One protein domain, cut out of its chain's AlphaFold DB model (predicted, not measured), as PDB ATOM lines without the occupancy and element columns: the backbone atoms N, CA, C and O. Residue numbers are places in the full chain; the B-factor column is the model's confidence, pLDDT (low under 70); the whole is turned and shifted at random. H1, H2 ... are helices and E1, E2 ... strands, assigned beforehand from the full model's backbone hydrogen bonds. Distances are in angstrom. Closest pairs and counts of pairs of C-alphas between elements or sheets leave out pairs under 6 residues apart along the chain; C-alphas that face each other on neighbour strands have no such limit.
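AT A GLANCE: This is residues 129 to 188 of the 692 residues of the protein "RBR-type E3 ubiquitin transferase" of Cyprideis torosa (UniProt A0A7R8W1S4). A small strand hairpin, E1 and E2, sits at one end of a long helix, H3, and a helical hairpin, H1 and H2, lies at the other end, with H1 crossing part of H3. H3 makes much of the long axis of this rod, which spans 47 by 19 by 18 A. The printed part has 60 residues, with three named helices and then two named strands, in the order H1 H2 H3 E1 E2. The sheet, order E1 - E2, is antiparallel, the class is mostly helix, and the whole is loose, with a radius of gyration of the C-alphas of 14.4 A.

IN THESE COORDINATES: E1 is residues 177 to 179 and E2 residues 186 to 188, where C-alpha 188 is at (179.469, 133.091, 215.148). H3, residues 157 to 176, is 28.0 A long and begins with C-alpha 157 at (194.304, 159.271, 219.452). H1, residues 130 to 142, measures 18.1 A from C-alpha 130 at (180.797, 150.210, 229.667). H2, residues 145 to 155, measures 15.4 A.

HOW THE PARTS SIT: E1 and E2 form a hairpin, antiparallel at 140 degrees, with N 178 and O 187 within hydrogen-bond range at 2.9 A. The closest C-alphas of H3 and E2, those of Asn 176 and Glu 188, are 6.0 A apart. H1 touches H3 at residues 163 to 167 of H3 alone, closest at the C-alphas of Tyr 137 and Ile 164, 5.9 A; they are only just about perpendicular, at 73 degrees. H1 and H2, a helical hairpin, touch at a shallow tilt of 30 degrees, opposite ways, through residues 136 to 140 of H1 alone; the C-alphas of Tyr 140 and Arg 148 are closest, at 5.6 A. H2 and H3 only just touch, and only at the corner, with 3 pairs of C-alphas within 8 A, the closest being Glu 152 and Leu 160 at 6.4 A. H1 and H2 are apart from E1 and E2. In H1, H2 and H3 every O i to N i+4 pair is within hydrogen-bond range.

THE WHOLE: The two C-alphas farthest apart, those of Glu 146 and Lys 182, are 47.4 A apart. The printed part has no cut and no long link. The mean pLDDT of the printed part is 86.4, and no printed residue is under 70.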
ATOM      1  N   LEU A 129     183.999 152.565 232.550       83.44
ATOM      2  CA  LEU A 129     182.853 151.650 232.581       83.44
ATOM      3  C   LEU A 129     182.262 151.484 231.173       83.44
ATOM      4  O   LEU A 129     182.518 152.301 230.293       83.44
ATOM      5  N   ALA A 130     181.451 150.445 230.959       80.50
ATOM      6  CA  ALA A 130     180.797 150.210 229.667       80.50
ATOM      7  C   ALA A 130     179.933 151.407 229.222       80.50
ATOM      8  O   ALA A 130     180.012 151.824 228.072       80.50
ATOM      9  N   GLU A 131     179.198 152.012 230.157       84.56
ATOM     10  CA  GLU A 131     178.375 153.202 229.914       84.56
ATOM     11  C   GLU A 131     179.218 154.436 229.537       84.56
ATOM     12  O   GLU A 131     178.917 155.137 228.579       84.56
ATOM     13  N   GLU A 132     180.351 154.653 230.211       84.31
ATOM     14  CA  GLU A 132     181.284 155.741 229.874       84.31
ATOM     15  C   GLU A 132     181.957 155.513 228.507       84.31
ATOM     16  O   GLU A 132     182.196 156.471 227.774       84.31
ATOM     17  N   ARG A 133     182.248 154.254 228.134       86.19
ATOM     18  CA  ARG A 133     182.741 153.908 226.787       86.19
ATOM     19  C   ARG A 133     181.685 154.180 225.720       86.19
ATOM     20  O   ARG A 133     182.022 154.755 224.690       86.19
ATOM     21  N   ARG A 134     180.428 153.807 225.983       87.50
ATOM     22  CA  ARG A 134     179.291 154.088 225.103       87.50
ATOM     23  C   ARG A 134     179.141 155.586 224.860       87.50
ATOM     24  O   ARG A 134     179.135 156.003 223.713       87.50
ATOM     25  N   GLN A 135     179.110 156.392 225.917       88.31
ATOM     26  CA  GLN A 135     178.974 157.847 225.798       88.31
ATOM     27  C   GLN A 135     180.126 158.472 224.997       88.31
ATOM     28  O   GLN A 135     179.884 159.336 224.162       88.31
ATOM     29  N   VAL A 136     181.369 158.004 225.182       87.50
ATOM     30  CA  VAL A 136     182.520 158.442 224.367       87.50
ATOM     31  C   VAL A 136     182.394 158.009 222.899       87.50
ATOM     32  O   VAL A 136     182.749 158.789 222.019       87.50
ATOM     33  N   TYR A 137     181.872 156.812 222.616       89.88
ATOM     34  CA  TYR A 137     181.603 156.355 221.247       89.88
ATOM     35  C   TYR A 137     180.494 157.177 220.576       89.88
ATOM     36  O   TYR A 137     180.697 157.697 219.481       89.88
ATOM     37  N   ASP A 138     179.354 157.340 221.251       90.75
ATOM     38  CA  ASP A 138     178.194 158.076 220.748       90.75
ATOM     39  C   ASP A 138     178.576 159.552 220.476       90.75
ATOM     40  O   ASP A 138     178.258 160.080 219.408       90.75
ATOM     41  N   LEU A 139     179.358 160.187 221.366       90.31
ATOM     42  CA  LEU A 139     179.948 161.524 221.170       90.31
ATOM     43  C   LEU A 139     180.986 161.589 220.039       90.31
ATOM     44  O   LEU A 139     181.084 162.614 219.374       90.31
ATOM     45  N   TYR A 140     181.774 160.537 219.805       89.94
ATOM     46  CA  TYR A 140     182.748 160.524 218.708       89.94
ATOM     47  C   TYR A 140     182.062 160.400 217.342       89.94
ATOM     48  O   TYR A 140     182.428 161.099 216.398       89.94
ATOM     49  N   VAL A 141     181.048 159.536 217.237       89.31
ATOM     50  CA  VAL A 141     180.296 159.317 215.996       89.31
ATOM     51  C   VAL A 141     179.437 160.537 215.654       89.31
ATOM     52  O   VAL A 141     179.546 161.052 214.543       89.31
ATOM     53  N   SER A 142     178.640 161.036 216.607       90.94
ATOM     54  CA  SER A 142     177.763 162.206 216.402       90.94
ATOM     55  C   SER A 142     178.494 163.552 216.410       90.94
ATOM     56  O   SER A 142     177.981 164.527 215.867       90.94
ATOM     57  N   GLY A 143     179.683 163.607 217.014       89.06
ATOM     58  CA  GLY A 143     180.476 164.820 217.151       89.06
ATOM     59  C   GLY A 143     181.083 165.314 215.842       89.06
ATOM     60  O   GLY A 143     181.435 164.542 214.946       89.06
ATOM     61  N   ASP A 144     181.251 166.630 215.777       92.38
ATOM     62  CA  ASP A 144     181.962 167.339 214.724       92.38
ATOM     63  C   ASP A 144     183.494 167.190 214.852       92.38
ATOM     64  O   ASP A 144     184.017 166.515 215.745       92.38
ATOM     65  N   SER A 145     184.245 167.826 213.950       89.38
ATOM     66  CA  SER A 145     185.712 167.774 213.962       89.38
ATOM     67  C   SER A 145     186.327 168.404 215.221       89.38
ATOM     68  O   SER A 145     187.339 167.893 215.703       89.38
ATOM     69  N   GLU A 146     185.709 169.438 215.806       91.62
ATOM     70  CA  GLU A 146     186.121 170.021 217.092       91.62
ATOM     71  C   GLU A 146     185.916 169.019 218.240       91.62
ATOM     72  O   GLU A 146     186.848 168.755 219.004       91.62
ATOM     73  N   THR A 147     184.737 168.392 218.334       88.62
ATOM     74  CA  THR A 147     184.430 167.384 219.364       88.62
ATOM     75  C   THR A 147     185.370 166.182 219.269       88.62
ATOM     76  O   THR A 147     185.930 165.752 220.282       88.62
ATOM     77  N   ARG A 148     185.620 165.664 218.056       87.56
ATOM     78  CA  ARG A 148     186.567 164.557 217.830       87.56
ATOM     79  C   ARG A 148     187.990 164.945 218.238       87.56
ATOM     80  O   ARG A 148     188.622 164.199 218.984       87.56
ATOM     81  N   ARG A 149     188.460 166.140 217.860       88.25
ATOM     82  CA  ARG A 149     189.758 166.702 218.287       88.25
ATOM     83  C   ARG A 149     189.851 166.848 219.811       88.25
ATOM     84  O   ARG A 149     190.887 166.538 220.396       88.25
ATOM     85  N   GLY A 150     188.772 167.267 220.474       86.75
ATOM     86  CA  GLY A 150     188.681 167.338 221.935       86.75
ATOM     87  C   GLY A 150     188.798 165.967 222.613       86.75
ATOM     88  O   GLY A 150     189.502 165.831 223.616       86.75
ATOM     89  N   LEU A 151     188.176 164.931 222.044       86.69
ATOM     90  CA  LEU A 151     188.306 163.548 222.516       86.69
ATOM     91  C   LEU A 151     189.716 162.982 222.267       86.69
ATOM     92  O   LEU A 151     190.276 162.349 223.167       86.69
ATOM     93  N   GLU A 152     190.320 163.243 221.101       89.00
ATOM     94  CA  GLU A 152     191.705 162.854 220.794       89.00
ATOM     95  C   GLU A 152     192.705 163.503 221.766       89.00
ATOM     96  O   GLU A 152     193.608 162.820 222.250       89.00
ATOM     97  N   LEU A 153     192.518 164.781 222.118       85.06
ATOM     98  CA  LEU A 153     193.338 165.483 223.117       85.06
ATOM     99  C   LEU A 153     193.122 164.950 224.545       85.06
ATOM    100  O   LEU A 153     194.077 164.858 225.313       85.06
ATOM    101  N   LYS A 154     191.888 164.574 224.910       81.75
ATOM    102  CA  LYS A 154     191.549 164.070 226.255       81.75
ATOM    103  C   LYS A 154     192.044 162.644 226.518       81.75
ATOM    104  O   LYS A 154     192.425 162.325 227.643       81.75
ATOM    105  N   PHE A 155     192.000 161.767 225.515       81.81
ATOM    106  CA  PHE A 155     192.316 160.341 225.685       81.81
ATOM    107  C   PHE A 155     193.615 159.890 225.001       81.81
ATOM    108  O   PHE A 155     194.169 158.864 225.405       81.81
ATOM    109  N   GLY A 156     194.108 160.655 224.023       85.25
ATOM    110  CA  GLY A 156     195.173 160.275 223.094       85.25
ATOM    111  C   GLY A 156     194.623 159.441 221.933       85.25
ATOM    112  O   GLY A 156     194.008 158.403 222.170       85.25
ATOM    113  N   LYS A 157     194.876 159.860 220.683       85.69
ATOM    114  CA  LYS A 157     194.304 159.271 219.452       85.69
ATOM    115  C   LYS A 157     194.266 157.730 219.430       85.69
ATOM    116  O   LYS A 157     193.180 157.163 219.468       85.69
ATOM    117  N   ARG A 158     195.425 157.057 219.517       85.75
ATOM    118  CA  ARG A 158     195.519 155.576 219.549       85.75
ATOM    119  C   ARG A 158     194.611 154.929 220.597       85.75
ATOM    120  O   ARG A 158     194.011 153.888 220.373       85.75
ATOM    121  N   ARG A 159     194.505 155.550 221.770       84.06
ATOM    122  CA  ARG A 159     193.720 155.018 222.881       84.06
ATOM    123  C   ARG A 159     192.222 155.302 222.723       84.06
ATOM    124  O   ARG A 159     191.405 154.533 223.222       84.06
ATOM    125  N   LEU A 160     191.852 156.376 222.029       88.00
ATOM    126  CA  LEU A 160     190.474 156.620 221.608       88.00
ATOM    127  C   LEU A 160     190.039 155.570 220.570       88.00
ATOM    128  O   LEU A 160     188.976 154.976 220.728       88.00
ATOM    129  N   GLU A 161     190.899 155.259 219.597       88.69
ATOM    130  CA  GLU A 161     190.713 154.164 218.629       88.69
ATOM    131  C   GLU A 161     190.565 152.802 219.339       88.69
ATOM    132  O   GLU A 161     189.603 152.078 219.085       88.69
ATOM    133  N   GLU A 162     191.443 152.475 220.298       88.31
ATOM    134  CA  GLU A 162     191.334 151.268 221.140       88.31
ATOM    135  C   GLU A 162     189.991 151.195 221.894       88.31
ATOM    136  O   GLU A 162     189.368 150.132 221.946       88.31
ATOM    137  N   LEU A 163     189.515 152.307 222.471       87.19
ATOM    138  CA  LEU A 163     188.233 152.372 223.184       87.19
ATOM    139  C   LEU A 163     187.037 152.172 222.240       87.19
ATOM    140  O   LEU A 163     186.126 151.409 222.567       87.19
ATOM    141  N   ILE A 164     187.062 152.811 221.067       89.94
ATOM    142  CA  ILE A 164     186.040 152.689 220.018       89.94
ATOM    143  C   ILE A 164     185.990 151.257 219.484       89.94
ATOM    144  O   ILE A 164     184.915 150.661 219.428       89.94
ATOM    145  N   ASN A 165     187.137 150.668 219.144       88.19
ATOM    146  CA  ASN A 165     187.211 149.310 218.607       88.19
ATOM    147  C   ASN A 165     186.868 148.256 219.671       88.19
ATOM    148  O   ASN A 165     186.238 147.248 219.344       88.19
ATOM    149  N   THR A 166     187.173 148.513 220.950       87.62
ATOM    150  CA  THR A 166     186.673 147.697 222.070       87.62
ATOM    151  C   THR A 166     185.147 147.738 222.131       87.62
ATOM    152  O   THR A 166     184.527 146.681 222.148       87.62
ATOM    153  N   TYR A 167     184.527 148.925 222.100       88.75
ATOM    154  CA  TYR A 167     183.065 149.059 222.151       88.75
ATOM    155  C   TYR A 167     182.370 148.415 220.937       88.75
ATOM    156  O   TYR A 167     181.448 147.620 221.116       88.75
ATOM    157  N   LYS A 168     182.867 148.668 219.714       87.44
ATOM    158  CA  LYS A 168     182.405 147.998 218.482       87.44
ATOM    159  C   LYS A 168     182.477 146.471 218.612       87.44
ATOM    160  O   LYS A 168     181.519 145.784 218.277       87.44
ATOM    161  N   THR A 169     183.589 145.943 219.134       87.06
ATOM    162  CA  THR A 169     183.789 144.497 219.330       87.06
ATOM    163  C   THR A 169     182.849 143.930 220.401       87.06
ATOM    164  O   THR A 169     182.261 142.873 220.188       87.06
ATOM    165  N   GLU A 170     182.661 144.618 221.531       85.75
ATOM    166  CA  GLU A 170     181.728 144.207 222.595       85.75
ATOM    167  C   GLU A 170     180.277 144.139 222.082       85.75
ATOM    168  O   GLU A 170     179.599 143.133 222.308       85.75
ATOM    169  N   GLY A 171     179.827 145.162 221.344       83.69
ATOM    170  CA  GLY A 171     178.506 145.195 220.712       83.69
ATOM    171  C   GLY A 171     178.335 144.088 219.671       83.69
ATOM    172  O   GLY A 171     177.465 143.229 219.826       83.69
ATOM    173  N   TRP A 172     179.224 144.032 218.673       85.31
ATOM    174  CA  TRP A 172     179.156 143.050 217.585       85.31
ATOM    175  C   TRP A 172     179.134 141.602 218.095       85.31
ATOM    176  O   TRP A 172     178.354 140.790 217.595       85.31
ATOM    177  N   ILE A 173     179.932 141.277 219.126       85.25
ATOM    178  CA  ILE A 173     179.942 139.943 219.748       85.25
ATOM    179  C   ILE A 173     178.584 139.620 220.382       85.25
ATOM    180  O   ILE A 173     178.121 138.482 220.277       85.25
ATOM    181  N   SER A 174     177.939 140.594 221.031       82.31
ATOM    182  CA  SER A 174     176.635 140.400 221.682       82.31
ATOM    183  C   SER A 174     175.479 140.172 220.698       82.31
ATOM    184  O   SER A 174     174.529 139.467 221.034       82.31
ATOM    185  N   GLU A 175     175.580 140.717 219.484       84.12
ATOM    186  CA  GLU A 175     174.548 140.631 218.443       84.12
ATOM    187  C   GLU A 175     174.726 139.400 217.540       84.12
ATOM    188  O   GLU A 175     173.759 138.705 217.224       84.12
ATOM    189  N   ASN A 176     175.968 139.108 217.138       83.31
ATOM    190  CA  ASN A 176     176.279 138.127 216.091       83.31
ATOM    191  C   ASN A 176     176.744 136.764 216.625       83.31
ATOM    192  O   ASN A 176     176.855 135.807 215.851       83.31
ATOM    193  N   THR A 177     177.003 136.633 217.934       86.75
ATOM    194  CA  THR A 177     177.506 135.382 218.524       86.75
ATOM    195  C   THR A 177     176.573 134.781 219.567       86.75
ATOM    196  O   THR A 177     175.826 135.469 220.259       86.75
ATOM    197  N   LYS A 178     176.632 133.454 219.709       85.69
ATOM    198  CA  LYS A 178     175.936 132.706 220.764       85.69
ATOM    199  C   LYS A 178     176.961 132.053 221.691       85.69
ATOM    200  O   LYS A 178     177.940 131.491 221.196       85.69
ATOM    201  N   PRO A 179     176.777 132.091 223.022       87.12
ATOM    202  CA  PRO A 179     177.735 131.508 223.951       87.12
ATOM    203  C   PRO A 179     177.744 129.982 223.831       87.12
ATOM    204  O   PRO A 179     176.705 129.324 223.905       87.12
ATOM    205  N   CYS A 180     178.931 129.396 223.691       84.50
ATOM    206  CA  CYS A 180     179.105 127.952 223.679       84.50
ATOM    207  C   CYS A 180     178.610 127.339 225.005       84.50
ATOM    208  O   CYS A 180     179.170 127.673 226.055       84.50
ATOM    209  N   PRO A 181     177.673 126.370 225.005       86.00
ATOM    210  CA  PRO A 181     177.135 125.782 226.239       86.00
ATOM    211  C   PRO A 181     178.170 124.995 227.066       86.00
ATOM    212  O   PRO A 181     177.876 124.564 228.178       86.00
ATOM    213  N   LYS A 182     179.387 124.795 226.538       79.75
ATOM    214  CA  LYS A 182     180.478 124.036 227.167       79.75
ATOM    215  C   LYS A 182     181.615 124.903 227.727       79.75
ATOM    216  O   LYS A 182     182.321 124.449 228.625       79.75
ATOM    217  N   CYS A 183     181.824 126.115 227.204       88.19
ATOM    218  CA  CYS A 183     182.927 126.999 227.619       88.19
ATOM    219  C   CYS A 183     182.582 128.497 227.701       88.19
ATOM    220  O   CYS A 183     183.427 129.272 228.138       88.19
ATOM    221  N   GLY A 184     181.379 128.919 227.302       80.88
ATOM    222  CA  GLY A 184     180.932 130.316 227.340       80.88
ATOM    223  C   GLY A 184     181.480 131.224 226.232       80.88
ATOM    224  O   GLY A 184     180.967 132.325 226.070       80.88
ATOM    225  N   THR A 185     182.473 130.786 225.452       86.38
ATOM    226  CA  THR A 185     183.015 131.543 224.309       86.38
ATOM    227  C   THR A 185     181.924 131.844 223.280       86.38
ATOM    228  O   THR A 185     181.166 130.939 222.929       86.38
ATOM    229  N   GLY A 186     181.856 133.082 222.782       84.44
ATOM    230  CA  GLY A 186     180.967 133.454 221.678       84.44
ATOM    231  C   GLY A 186     181.337 132.720 220.388       84.44
ATOM    232  O   GLY A 186     182.506 132.669 220.013       84.44
ATOM    233  N   ILE A 187     180.337 132.125 219.740       83.31
ATOM    234  CA  ILE A 187     180.435 131.421 218.457       83.31
ATOM    235  C   ILE A 187     179.593 132.176 217.430       83.31
ATOM    236  O   ILE A 187     178.403 132.397 217.665       83.31
ATOM    237  N   GLU A 188     180.192 132.549 216.301       80.44
ATOM    238  CA  GLU A 188     179.469 133.091 215.148       80.44
ATOM    239  C   GLU A 188     178.626 132.000 214.467       80.44
ATOM    240  O   GLU A 188     179.017 130.833 214.408       80.44
TER     241      GLU A 188